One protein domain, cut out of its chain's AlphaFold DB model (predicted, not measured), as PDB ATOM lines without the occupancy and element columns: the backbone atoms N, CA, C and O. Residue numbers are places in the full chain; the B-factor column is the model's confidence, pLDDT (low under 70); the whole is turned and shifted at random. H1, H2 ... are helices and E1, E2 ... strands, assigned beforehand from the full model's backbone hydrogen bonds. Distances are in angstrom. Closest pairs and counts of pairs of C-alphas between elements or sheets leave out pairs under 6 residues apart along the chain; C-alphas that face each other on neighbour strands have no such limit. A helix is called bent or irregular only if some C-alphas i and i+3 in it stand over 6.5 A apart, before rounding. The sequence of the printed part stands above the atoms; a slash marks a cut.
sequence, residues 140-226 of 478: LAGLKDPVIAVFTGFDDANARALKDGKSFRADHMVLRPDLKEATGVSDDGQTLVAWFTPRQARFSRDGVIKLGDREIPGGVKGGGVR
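What this domain is: This is residues 140 to 226 of the 478 residues of an uncharacterized protein of Akkermansiaceae bacterium (UniProt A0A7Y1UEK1). One six-stranded sheet is folded back on itself into two leaves, E2 E6 E5 on one side and E1 E3 on the other, with the long, sharply bending strand E4 as the hinge; it comes near to a small barrel, but its edge strands E2 and E3 are joined by the chain at a corner rather than paired along their lengths. The single short helix H1 packs near E2 at one end of the domain, and the long loop of residues 177 to 190 runs past E4, to which residues 184 to 185 pair briefly. The printed part has 87 residues with one named helix and six named strands, in the chain order E1 H1 E2 E3 E4 E5 E6; 43 residues, under half, are in named elements, and the class is mostly strand. The sheet order is E2 E6 E5 E4 E1 E3, mixed. The whole is compact, with a radius of gyration of the C-alphas of 11.7 A, and its C-alphas span 32 by 29 by 20 A.

How they stand to each other: In the folded sheet, one sheet bent back on itself, the hinge is E4, residues 191 to 198, which bends by 73 degrees at Trp 195. E1, residues 147 to 152, is its antiparallel neighbour at 139 degrees, with N 149 and O 194 2.8 A apart, within hydrogen-bond range. E3, residues 172 to 176, is antiparallel to E1 at 152 degrees, with N 174 and O 150 2.9 A apart. On the other side of E4 is E5, residues 206 to 211, antiparallel at 118 degrees, with N 210 and O 195 2.8 A apart. E6, residues 214 to 220, is antiparallel to E5 at 142 degrees, with N 209 and O 216 2.9 A apart. E4, E5 and E6 form a meander, each strand the antiparallel neighbour of the one before; E4 and E5 are a hairpin, and so are E5 and E6. E2, residues 168 to 170, is parallel to E6 at 41 degrees, with N 170 and O 219 2.9 A apart. E2 runs on into E3 across a break of 1 residue, at 88 degrees. The two leaves face each other with 23 pairs of C-alphas within 11 A. Between them, the closest C-alphas of E3 and E6 are those of His 172 and Val 220, 6.1 A apart; those of E1 and E2 are Thr 152 and Ala 170, 5.8 A apart. E3 and E5 are apart. H1, residues 156 to 163, is on the sheet at a height of 8.4 A over it; its closest C-alpha pair with E2 is Asn 158 and Phe 168, 5.1 A apart. Every O i to N i+4 pair of H1 is within hydrogen-bond range.

Where its parts are: E4 starts with C-alpha 191 at (-66.813, -29.851, -111.211) and is 18.5 A long from first to last C-alpha. E6 is 19.2 A long and ends with C-alpha 220 at (-70.926, -30.484, -98.950). E1 starts with C-alpha 147 at (-77.735, -41.259, -107.770) and is 16.1 A long; E5 measures 15.4 A and E3 13.0 A. E2 is short, at 6.7 A, and H1 measures 10.6 A.

The domain as a whole: The C-alphas farthest apart are those of Asp 187 and Arg 202, 34.4 A. The printed part has no cut. The link from E3 to E4, with 14 residues, is long; that from E4 to E5 is short, and the others are tight. The mean pLDDT of the printed part is 92.5, and no printed residue is under 70.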
ATOM      1  N   LEU A 140     -79.786 -35.481 -96.884       93.06
ATOM      2  CA  LEU A 140     -79.960 -36.626 -97.776       93.06
ATOM      3  C   LEU A 140     -80.822 -37.746 -97.171       93.06
ATOM      4  O   LEU A 140     -80.885 -38.841 -97.728       93.06
ATOM      5  N   ALA A 141     -81.460 -37.521 -96.018       90.06
ATOM      6  CA  ALA A 141     -82.207 -38.571 -95.340       90.06
ATOM      7  C   ALA A 141     -83.339 -39.107 -96.234       90.06
ATOM      8  O   ALA A 141     -84.096 -38.340 -96.831       90.06
ATOM      9  N   GLY A 142     -83.453 -40.435 -96.310       88.75
ATOM     10  CA  GLY A 142     -84.468 -41.124 -97.111       88.75
ATOM     11  C   GLY A 142     -84.075 -41.398 -98.567       88.75
ATOM     12  O   GLY A 142     -84.750 -42.198 -99.207       88.75
ATOM     13  N   LEU A 143     -82.985 -40.814 -99.080       91.56
ATOM     14  CA  LEU A 143     -82.420 -41.175-100.384       91.56
ATOM     15  C   LEU A 143     -81.511 -42.390-100.211       91.56
ATOM     16  O   LEU A 143     -80.407 -42.256 -99.685       91.56
ATOM     17  N   LYS A 144     -81.998 -43.575-100.576       88.69
ATOM     18  CA  LYS A 144     -81.274 -44.842-100.369       88.69
ATOM     19  C   LYS A 144     -80.485 -45.277-101.594       88.69
ATOM     20  O   LYS A 144     -79.405 -45.840-101.440       88.69
ATOM     21  N   ASP A 145     -81.028 -45.010-102.772       93.31
ATOM     22  CA  ASP A 145     -80.465 -45.502-104.018       93.31
ATOM     23  C   ASP A 145     -79.285 -44.627-104.466       93.31
ATOM     24  O   ASP A 145     -79.307 -43.406-104.252       93.31
ATOM     25  N   PRO A 146     -78.242 -45.227-105.071       95.06
ATOM     26  CA  PRO A 146     -77.202 -44.468-105.744       95.06
ATOM     27  C   PRO A 146     -77.804 -43.532-106.794       95.06
ATOM     28  O   PRO A 146     -78.706 -43.905-107.541       95.06
ATOM     29  N   VAL A 147     -77.279 -42.316-106.862       96.88
ATOM     30  CA  VAL A 147     -77.735 -41.259-107.770       96.88
ATOM     31  C   VAL A 147     -76.524 -40.512-108.303       96.88
ATOM     32  O   VAL A 147     -75.517 -40.400-107.606       96.88
ATOM     33  N   ILE A 148     -76.580 -39.989-109.522       97.75
ATOM     34  CA  ILE A 148     -75.503 -39.125-110.002       97.75
ATOM     35  C   ILE A 148     -75.559 -37.798-109.245       97.75
ATOM     36  O   ILE A 148     -76.609 -37.169-109.147       97.75
ATOM     37  N   ALA A 149     -74.430 -37.374-108.691       97.44
ATOM     38  CA  ALA A 149     -74.278 -36.094-108.023       97.44
ATOM     39  C   ALA A 149     -73.265 -35.228-108.771       97.44
ATOM     40  O   ALA A 149     -72.183 -35.690-109.140       97.44
ATOM     41  N   VAL A 150     -73.630 -33.964-108.953       97.44
ATOM     42  CA  VAL A 150     -72.779 -32.898-109.468       97.44
ATOM     43  C   VAL A 150     -72.314 -32.061-108.284       97.44
ATOM     44  O   VAL A 150     -73.123 -31.404-107.628       97.44
ATOM     45  N   PHE A 151     -71.019 -32.095-107.996       97.00
ATOM     46  CA  PHE A 151     -70.382 -31.276-106.972       97.00
ATOM     47  C   PHE A 151     -69.621 -30.130-107.632       97.00
ATOM     48  O   PHE A 151     -68.896 -30.360-108.599       97.00
ATOM     49  N   THR A 152     -69.758 -28.918-107.095       96.00
ATOM     50  CA  THR A 152     -69.044 -27.723-107.575       96.00
ATOM     51  C   THR A 152     -68.600 -26.828-106.417       96.00
ATOM     52  O   THR A 152     -69.036 -27.002-105.274       96.00
ATOM     53  N   GLY A 153     -67.718 -25.868-106.702       93.12
ATOM     54  CA  GLY A 153     -67.170 -24.958-105.690       93.12
ATOM     55  C   GLY A 153     -66.140 -25.660-104.807       93.12
ATOM     56  O   GLY A 153     -66.270 -25.731-103.583       93.12
ATOM     57  N   PHE A 154     -65.140 -26.265-105.445       93.75
ATOM     58  CA  PHE A 154     -63.997 -26.830-104.745       93.75
ATOM     59  C   PHE A 154     -62.969 -25.728-104.485       93.75
ATOM     60  O   PHE A 154     -62.548 -25.035-105.406       93.75
ATOM     61  N   ASP A 155     -62.518 -25.598-103.237       91.62
ATOM     62  CA  ASP A 155     -61.279 -24.861-102.973       91.62
ATOM     63  C   ASP A 155     -60.060 -25.706-103.383       91.62
ATOM     64  O   ASP A 155     -60.164 -26.921-103.572       91.62
ATOM     65  N   ASP A 156     -58.889 -25.073-103.490       91.81
ATOM     66  CA  ASP A 156     -57.653 -25.732-103.933       91.81
ATOM     67  C   ASP A 156     -57.315 -26.995-103.130       91.81
ATOM     68  O   ASP A 156     -56.809 -27.976-103.683       91.81
ATOM     69  N   ALA A 157     -57.590 -26.990-101.823       93.31
ATOM     70  CA  ALA A 157     -57.311 -28.128-100.957       93.31
ATOM     71  C   ALA A 157     -58.236 -29.310-101.279       93.31
ATOM     72  O   ALA A 157     -57.765 -30.439-101.428       93.31
ATOM     73  N   ASN A 158     -59.536 -29.056-101.437       93.62
ATOM     74  CA  ASN A 158     -60.518 -30.083-101.770       93.62
ATOM     75  C   ASN A 158     -60.386 -30.572-103.218       93.62
ATOM     76  O   ASN A 158     -60.543 -31.769-103.457       93.62
ATOM     77  N   ALA A 159     -60.026 -29.701-104.164       91.50
ATOM     78  CA  ALA A 159     -59.745 -30.087-105.546       91.50
ATOM     79  C   ALA A 159     -58.530 -31.031-105.632       91.50
ATOM     80  O   ALA A 159     -58.575 -32.050-106.324       91.50
ATOM     81  N   ARG A 160     -57.453 -30.745-104.881       91.50
ATOM     82  CA  ARG A 160     -56.287 -31.643-104.770       91.50
ATOM     83  C   ARG A 160     -56.642 -32.954-104.073       91.50
ATOM     84  O   ARG A 160     -56.283 -34.014-104.574       91.50
ATOM     85  N   ALA A 161     -57.379 -32.898-102.962       92.31
ATOM     86  CA  ALA A 161     -57.819 -34.095-102.248       92.31
ATOM     87  C   ALA A 161     -58.644 -35.023-103.153       92.31
ATOM     88  O   ALA A 161     -58.386 -36.223-103.183       92.31
ATOM     89  N   LEU A 162     -59.571 -34.469-103.939       90.50
ATOM     90  CA  LEU A 162     -60.361 -35.227-104.906       90.50
ATOM     91  C   LEU A 162     -59.479 -35.893-105.977       90.50
ATOM     92  O   LEU A 162     -59.631 -37.090-106.219       90.50
ATOM     93  N   LYS A 163     -58.530 -35.155-106.574       87.06
ATOM     94  CA  LYS A 163     -57.568 -35.704-107.552       87.06
ATOM     95  C   LYS A 163     -56.719 -36.837-106.959       87.06
ATOM     96  O   LYS A 163     -56.485 -37.844-107.626       87.06
ATOM     97  N   ASP A 164     -56.338 -36.721-105.689       90.25
ATOM     98  CA  ASP A 164     -55.605 -37.751-104.942       90.25
ATOM     99  C   ASP A 164     -56.473 -38.966-104.544       90.25
ATOM    100  O   ASP A 164     -55.957 -39.932-103.981       90.25
ATOM    101  N   GLY A 165     -57.788 -38.940-104.787       88.88
ATOM    102  CA  GLY A 165     -58.715 -39.981-104.336       88.88
ATOM    103  C   GLY A 165     -59.016 -39.947-102.833       88.88
ATOM    104  O   GLY A 165     -59.377 -40.967-102.248       88.88
ATOM    105  N   LYS A 166     -58.837 -38.793-102.187       93.50
ATOM    106  CA  LYS A 166     -59.101 -38.563-100.761       93.50
ATOM    107  C   LYS A 166     -60.448 -37.879-100.559       93.50
ATOM    108  O   LYS A 166     -61.045 -37.326-101.480       93.50
ATOM    109  N   SER A 167     -60.915 -37.898 -99.313       95.88
ATOM    110  CA  SER A 167     -62.189 -37.283 -98.959       95.88
ATOM    111  C   SER A 167     -62.217 -35.783 -99.238       95.88
ATOM    112  O   SER A 167     -61.240 -35.092 -98.949       95.88
ATOM    113  N   PHE A 168     -63.364 -35.274 -99.687       95.31
ATOM    114  CA  PHE A 168     -63.536 -33.863-100.035       95.31
ATOM    115  C   PHE A 168     -64.816 -33.254 -99.454       95.31
ATOM    116  O   PHE A 168     -65.737 -33.952 -99.001       95.31
ATOM    117  N   ARG A 169     -64.893 -31.924 -99.511       95.19
ATOM    118  CA  ARG A 169     -66.096 -31.123 -99.299       95.19
ATOM    119  C   ARG A 169     -66.223 -30.050-100.382       95.19
ATOM    120  O   ARG A 169     -65.335 -29.219-100.533       95.19
ATOM    121  N   ALA A 170     -67.342 -30.062-101.093       95.19
ATOM    122  CA  ALA A 170     -67.709 -29.062-102.092       95.19
ATOM    123  C   ALA A 170     -68.638 -27.992-101.492       95.19
ATOM    124  O   ALA A 170     -69.281 -28.231-100.463       95.19
ATOM    125  N   ASP A 171     -68.743 -26.828-102.124       93.69
ATOM    126  CA  ASP A 171     -69.692 -25.794-101.691       93.69
ATOM    127  C   ASP A 171     -71.130 -26.131-102.117       93.69
ATOM    128  O   ASP A 171     -72.084 -25.844-101.387       93.69
ATOM    129  N   HIS A 172     -71.293 -26.820-103.251       95.06
ATOM    130  CA  HIS A 172     -72.593 -27.178-103.812       95.06
ATOM    131  C   HIS A 172     -72.684 -28.659-104.187       95.06
ATOM    132  O   HIS A 172     -71.690 -29.311-104.504       95.06
ATOM    133  N   MET A 173     -73.911 -29.182-104.148       96.00
ATOM    134  CA  MET A 173     -74.261 -30.512-104.637       96.00
ATOM    135  C   MET A 173     -75.651 -30.470-105.269       96.00
ATOM    136  O   MET A 173     -76.611 -30.039-104.621       96.00
ATOM    137  N   VAL A 174     -75.738 -30.961-106.502       96.56
ATOM    138  CA  VAL A 174     -76.985 -31.200-107.230       96.56
ATOM    139  C   VAL A 174     -77.085 -32.690-107.524       96.56
ATOM    140  O   VAL A 174     -76.197 -33.258-108.152       96.56
ATOM    141  N   LEU A 175     -78.143 -33.341-107.060       97.06
ATOM    142  CA  LEU A 175     -78.447 -34.724-107.411       97.06
ATOM    143  C   LEU A 175     -79.226 -34.738-108.727       97.06
ATOM    144  O   LEU A 175     -80.151 -33.950-108.901       97.06
ATOM    145  N   ARG A 176     -78.845 -35.627-109.637       96.75
ATOM    146  CA  ARG A 176     -79.325 -35.711-111.016       96.75
ATOM    147  C   ARG A 176     -79.800 -37.132-111.328       96.75
ATOM    148  O   ARG A 176     -79.062 -37.896-111.951       96.75
ATOM    149  N   PRO A 177     -80.989 -37.536-110.844       94.06
ATOM    150  CA  PRO A 177     -81.510 -38.882-111.085       94.06
ATOM    151  C   PRO A 177     -81.926 -39.122-112.546       94.06
ATOM    152  O   PRO A 177     -82.158 -40.263-112.930       94.06
ATOM    153  N   ASP A 178     -81.980 -38.072-113.366       92.38
ATOM    154  CA  ASP A 178     -82.204 -38.133-114.810       92.38
ATOM    155  C   ASP A 178     -80.956 -38.546-115.611       92.38
ATOM    156  O   ASP A 178     -81.070 -39.065-116.725       92.38
ATOM    157  N   LEU A 179     -79.756 -38.329-115.063       94.69
ATOM    158  CA  LEU A 179     -78.512 -38.708-115.723       94.69
ATOM    159  C   LEU A 179     -78.272 -40.218-115.623       94.69
ATOM    160  O   LEU A 179     -78.558 -40.857-114.612       94.69
ATOM    161  N   LYS A 180     -77.677 -40.782-116.679       94.44
ATOM    162  CA  LYS A 180     -77.316 -42.208-116.749       94.44
ATOM    163  C   LYS A 180     -75.814 -42.464-116.669       94.44
ATOM    164  O   LYS A 180     -75.402 -43.580-116.367       94.44
ATOM    165  N   GLU A 181     -75.002 -41.437-116.910       94.00
ATOM    166  CA  GLU A 181     -73.549 -41.551-116.995       94.00
ATOM    167  C   GLU A 181     -72.850 -40.469-116.174       94.00
ATOM    168  O   GLU A 181     -73.241 -39.302-116.173       94.00
ATOM    169  N   ALA A 182     -71.794 -40.879-115.473       94.31
ATOM    170  CA  ALA A 182     -70.914 -39.997-114.727       94.31
ATOM    171  C   ALA A 182     -69.721 -39.595-115.603       94.31
ATOM    172  O   ALA A 182     -69.037 -40.465-116.138       94.31
ATOM    173  N   THR A 183     -69.439 -38.295-115.710       95.12
ATOM    174  CA  THR A 183     -68.322 -37.777-116.523       95.12
ATOM    175  C   THR A 183     -67.022 -37.603-115.735       95.12
ATOM    176  O   THR A 183     -65.982 -37.312-116.318       95.12
ATOM    177  N   GLY A 184     -67.047 -37.821-114.418       93.94
ATOM    178  CA  GLY A 184     -65.877 -37.695-113.559       93.94
ATOM    179  C   GLY A 184     -65.553 -36.243-113.219       93.94
ATOM    180  O   GLY A 184     -66.447 -35.419-113.030       93.94
ATOM    181  N   VAL A 185     -64.266 -35.949-113.053       93.06
ATOM    182  CA  VAL A 185     -63.774 -34.613-112.693       93.06
ATOM    183  C   VAL A 185     -63.550 -33.811-113.972       93.06
ATOM    184  O   VAL A 185     -62.915 -34.319-114.893       93.06
ATOM    185  N   SER A 186     -64.041 -32.574-114.027       91.44
ATOM    186  CA  SER A 186     -63.777 -31.658-115.140       91.44
ATOM    187  C   SER A 186     -62.292 -31.291-115.237       91.44
ATOM    188  O   SER A 186     -61.563 -31.331-114.243       91.44
ATOM    189  N   ASP A 187     -61.844 -30.875-116.423       87.50
ATOM    190  CA  ASP A 187     -60.437 -30.528-116.681       87.50
ATOM    191  C   ASP A 187     -59.914 -29.414-115.755       87.50
ATOM    192  O   ASP A 187     -58.776 -29.462-115.278       87.50
ATOM    193  N   ASP A 188     -60.768 -28.440-115.427       86.25
ATOM    194  CA  ASP A 188     -60.468 -27.354-114.487       86.25
ATOM    195  C   ASP A 188     -60.472 -27.795-113.007       86.25
ATOM    196  O   ASP A 188     -60.040 -27.051-112.124       86.25
ATOM    197  N   GLY A 189     -60.921 -29.020-112.715       85.19
ATOM    198  CA  GLY A 189     -61.047 -29.572-111.368       85.19
ATOM    199  C   GLY A 189     -62.136 -28.929-110.507       85.19
ATOM    200  O   GLY A 189     -62.162 -29.184-109.303       85.19
ATOM    201  N   GLN A 190     -63.006 -28.095-111.084       89.62
ATOM    202  CA  GLN A 190     -64.033 -27.338-110.359       89.62
ATOM    203  C   GLN A 190     -65.397 -28.026-110.327       89.62
ATOM    204  O   GLN A 190     -66.258 -27.638-109.534       89.62
ATOM    205  N   THR A 191     -65.588 -29.057-111.149       94.69
ATOM    206  CA  THR A 191     -66.813 -29.851-111.211       94.69
ATOM    207  C   THR A 191     -66.489 -31.334-111.102       94.69
ATOM    208  O   THR A 191     -65.526 -31.833-111.679       94.69
ATOM    209  N   LEU A 192     -67.321 -32.059-110.366       96.81
ATOM    210  CA  LEU A 192     -67.297 -33.514-110.291       96.81
ATOM    211  C   LEU A 192     -68.698 -34.039-110.566       96.81
ATOM    212  O   LEU A 192     -69.625 -33.686-109.842       96.81
ATOM    213  N   VAL A 193     -68.831 -34.930-111.543       97.19
ATOM    214  CA  VAL A 193     -70.060 -35.677-111.831       97.19
ATOM    215  C   VAL A 193     -69.785 -37.154-111.578       97.19
ATOM    216  O   VAL A 193     -69.037 -37.789-112.321       97.19
ATOM    217  N   ALA A 194     -70.363 -37.714-110.518       97.44
ATOM    218  CA  ALA A 194     -70.104 -39.096-110.118       97.44
ATOM    219  C   ALA A 194     -71.349 -39.786-109.570       97.44
ATOM    220  O   ALA A 194     -72.226 -39.141-108.999       97.44
ATOM    221  N   TRP A 195     -71.388 -41.116-109.683       97.62
ATOM    222  CA  TRP A 195     -72.327 -41.922-108.908       97.62
ATOM    223  C   TRP A 195     -72.063 -41.705-107.426       97.62
ATOM    224  O   TRP A 195     -70.926 -41.823-106.979       97.62
ATOM    225  N   PHE A 196     -73.107 -41.384-106.678       97.81
ATOM    226  CA  PHE A 196     -73.055 -41.026-105.275       97.81
ATOM    227  C   PHE A 196     -74.076 -41.847-104.499       97.81
ATOM    228  O   PHE A 196     -75.270 -41.822-104.791       97.81
ATOM    229  N   THR A 197     -73.600 -42.549-103.480       97.12
ATOM    230  CA  THR A 197     -74.424 -43.299-102.537       97.12
ATOM    231  C   THR A 197     -74.571 -42.472-101.260       97.12
ATOM    232  O   THR A 197     -73.590 -42.310-100.520       97.12
ATOM    233  N   PRO A 198     -75.768 -41.928-100.969       95.94
ATOM    234  CA  PRO A 198     -75.976 -41.098 -99.792       95.94
ATOM    235  C   PRO A 198     -75.784 -41.880 -98.490       95.94
ATOM    236  O   PRO A 198     -76.281 -42.999 -98.326       95.94
ATOM    237  N   ARG A 199     -75.124 -41.271 -97.500       94.81
ATOM    238  CA  ARG A 199     -75.026 -41.874 -96.167       94.81
ATOM    239  C   ARG A 199     -76.385 -41.842 -95.474       94.81
ATOM    240  O   ARG A 199     -77.020 -40.792 -95.383       94.81
ATOM    241  N   GLN A 200     -76.804 -42.968 -94.903       93.38
ATOM    242  CA  GLN A 200     -78.097 -43.086 -94.225       93.38
ATOM    243  C   GLN A 200     -78.026 -42.548 -92.789       93.38
ATOM    244  O   GLN A 200     -77.813 -43.286 -91.831       93.38
ATOM    245  N   ALA A 201     -78.189 -41.232 -92.634       90.81
ATOM    246  CA  ALA A 201     -78.327 -40.583 -91.334       90.81
ATOM    247  C   ALA A 201     -79.296 -39.396 -91.411       90.81
ATOM    248  O   ALA A 201     -79.406 -38.733 -92.437       90.81
ATOM    249  N   ARG A 202     -79.963 -39.078 -90.293       86.56
ATOM    250  CA  ARG A 202     -81.018 -38.043 -90.213       86.56
ATOM    251  C   ARG A 202     -80.614 -36.671 -90.774       86.56
ATOM    252  O   ARG A 202     -81.462 -35.936 -91.266       86.56
ATOM    253  N   PHE A 203     -79.336 -36.319 -90.668       88.12
ATOM    254  CA  PHE A 203     -78.795 -35.034 -91.112       88.12
ATOM    255  C   PHE A 203     -77.586 -35.211 -92.036       88.12
ATOM    256  O   PHE A 203     -76.717 -34.342 -92.070       88.12
ATOM    257  N   SER A 204     -77.485 -36.346 -92.737       91.88
ATOM    258  CA  SER A 204     -76.379 -36.575 -93.668       91.88
ATOM    259  C   SER A 204     -76.397 -35.566 -94.810       91.88
ATOM    260  O   SER A 204     -77.443 -35.121 -95.288       91.88
ATOM    261  N   ARG A 205     -75.194 -35.181 -95.221       93.88
ATOM    262  CA  ARG A 205     -74.923 -34.237 -96.319       93.88
ATOM    263  C   ARG A 205     -73.720 -34.699 -97.141       93.88
ATOM    264  O   ARG A 205     -73.059 -33.920 -97.821       93.88
ATOM    265  N   ASP A 206     -73.412 -35.969 -96.962       95.25
ATOM    266  CA  ASP A 206     -72.235 -36.678 -97.387       95.25
ATOM    267  C   ASP A 206     -72.613 -38.137 -97.643       95.25
ATOM    268  O   ASP A 206     -73.702 -38.610 -97.297       95.25
ATOM    269  N   GLY A 207     -71.700 -38.835 -98.286       96.00
ATOM    270  CA  GLY A 207     -71.862 -40.199 -98.742       96.00
ATOM    271  C   GLY A 207     -70.568 -40.660 -99.381       96.00
ATOM    272  O   GLY A 207     -69.488 -40.162 -99.049       96.00
ATOM    273  N   VAL A 208     -70.687 -41.599-100.304       97.31
ATOM    274  CA  VAL A 208     -69.553 -42.165-101.028       97.31
ATOM    275  C   VAL A 208     -69.790 -41.949-102.510       97.31
ATOM    276  O   VAL A 208     -70.858 -42.291-103.006       97.31
ATOM    277  N   ILE A 209     -68.818 -41.369-103.210       97.31
ATOM    278  CA  ILE A 209     -68.826 -41.344-104.672       97.31
ATOM    279  C   ILE A 209     -68.078 -42.554-105.235       97.31
ATOM    280  O   ILE A 209     -67.151 -43.059-104.600       97.31
ATOM    281  N   LYS A 210     -68.423 -42.956-106.455       94.94
ATOM    282  CA  LYS A 210     -67.666 -43.914-107.261       94.94
ATOM    283  C   LYS A 210     -66.995 -43.193-108.430       94.94
ATOM    284  O   LYS A 210     -67.682 -42.613-109.270       94.94
ATOM    285  N   LEU A 211     -65.663 -43.237-108.483       89.31
ATOM    286  CA  LEU A 211     -64.845 -42.659-109.554       89.31
ATOM    287  C   LEU A 211     -63.918 -43.742-110.119       89.31
ATOM    288  O   LEU A 211     -62.915 -44.104-109.499       89.31
ATOM    289  N   GLY A 212     -64.286 -44.300-111.274       85.75
ATOM    290  CA  GLY A 212     -63.698 -45.555-111.752       85.75
ATOM    291  C   GLY A 212     -63.948 -46.682-110.745       85.75
ATOM    292  O   GLY A 212     -65.085 -46.890-110.316       85.75
ATOM    293  N   ASP A 213     -62.880 -47.358-110.321       86.69
ATOM    294  CA  ASP A 213     -62.930 -48.427-109.311       86.69
ATOM    295  C   ASP A 213     -62.780 -47.922-107.865       86.69
ATOM    296  O   ASP A 213     -62.770 -48.715-106.925       86.69
ATOM    297  N   ARG A 214     -62.634 -46.605-107.660       89.06
ATOM    298  CA  ARG A 214     -62.413 -46.020-106.331       89.06
ATOM    299  C   ARG A 214     -63.718 -45.566-105.696       89.06
ATOM    300  O   ARG A 214     -64.523 -44.883-106.329       89.06
ATOM    301  N   GLU A 215     -63.848 -45.855-104.408       95.94
ATOM    302  CA  GLU A 215     -64.872 -45.291-103.535       95.94
ATOM    303  C   GLU A 215     -64.270 -44.176-102.677       95.94
ATOM    304  O   GLU A 215     -63.310 -44.396-101.937       95.94
ATOM    305  N   ILE A 216     -64.814 -42.962-102.786       96.75
ATOM    306  CA  ILE A 216     -64.263 -41.775-102.120       96.75
ATOM    307  C   ILE A 216     -65.357 -41.124-101.263       96.75
ATOM    308  O   ILE A 216     -66.392 -40.715-101.797       96.75
ATOM    309  N   PRO A 217     -65.160 -40.977 -99.939       97.06
ATOM    310  CA  PRO A 217     -66.098 -40.252 -99.088       97.06
ATOM    311  C   PRO A 217     -66.173 -38.766 -99.465       97.06
ATOM    312  O   PRO A 217     -65.164 -38.065 -99.468       97.06
ATOM    313  N   GLY A 218     -67.367 -38.245 -99.723       95.31
ATOM    314  CA  GLY A 218     -67.546 -36.885-100.239       95.31
ATOM    315  C   GLY A 218     -68.872 -36.266 -99.819       95.31
ATOM    316  O   GLY A 218     -69.791 -36.967 -99.400       95.31
ATOM    317  N   GLY A 219     -68.974 -34.941 -99.885       95.31
ATOM    318  CA  GLY A 219     -70.185 -34.218 -99.493       95.31
ATOM    319  C   GLY A 219     -70.029 -32.705 -99.585       95.31
ATOM    320  O   GLY A 219     -69.083 -32.215-100.197       95.31
ATOM    321  N   VAL A 220     -70.929 -31.962 -98.936       95.12
ATOM    322  CA  VAL A 220     -70.926 -30.484 -98.950       95.12
ATOM    323  C   VAL A 220     -70.491 -29.838 -97.630       95.12
ATOM    324  O   VAL A 220     -70.651 -30.423 -96.554       95.12
ATOM    325  N   LYS A 221     -69.952 -28.611 -97.703       85.81
ATOM    326  CA  LYS A 221     -69.469 -27.820 -96.557       85.81
ATOM    327  C   LYS A 221     -70.631 -27.290 -95.694       85.81
ATOM    328  O   LYS A 221     -71.183 -26.221 -95.925       85.81
ATOM    329  N   GLY A 222     -70.985 -28.026 -94.639       75.88
ATOM    330  CA  GLY A 222     -71.774 -27.507 -93.510       75.88
ATOM    331  C   GLY A 222     -73.304 -27.535 -93.659       75.88
ATOM    332  O   GLY A 222     -73.858 -27.857 -94.704       75.88
ATOM    333  N   GLY A 223     -74.008 -27.221 -92.562       70.25
ATOM    334  CA  GLY A 223     -75.464 -27.392 -92.428       70.25
ATOM    335  C   GLY A 223     -76.345 -26.360 -93.148       70.25
ATOM    336  O   GLY A 223     -77.546 -26.593 -93.279       70.25
ATOM    337  N   GLY A 224     -75.770 -25.243 -93.613       75.25
ATOM    338  CA  GLY A 224     -76.499 -24.153 -94.280       75.25
ATOM    339  C   GLY A 224     -76.726 -24.351 -95.783       75.25
ATOM    340  O   GLY A 224     -77.644 -23.751 -96.338       75.25
ATOM    341  N   VAL A 225     -75.942 -25.213 -96.437       81.94
ATOM    342  CA  VAL A 225     -76.046 -25.461 -97.884       81.94
ATOM    343  C   VAL A 225     -77.408 -26.102 -98.213       81.94
ATOM    344  O   VAL A 225     -77.963 -26.871 -97.418       81.94
ATOM    345  N   ARG A 226     -77.980 -25.823 -99.383       86.94
ATOM    346  CA  ARG A 226     -79.139 -26.564 -99.910       86.94
ATOM    347  C   ARG A 226     -78.659 -27.577-100.936       86.94
ATOM    348  O   ARG A 226     -77.775 -27.272-101.725       86.94
TER     349      ARG A 226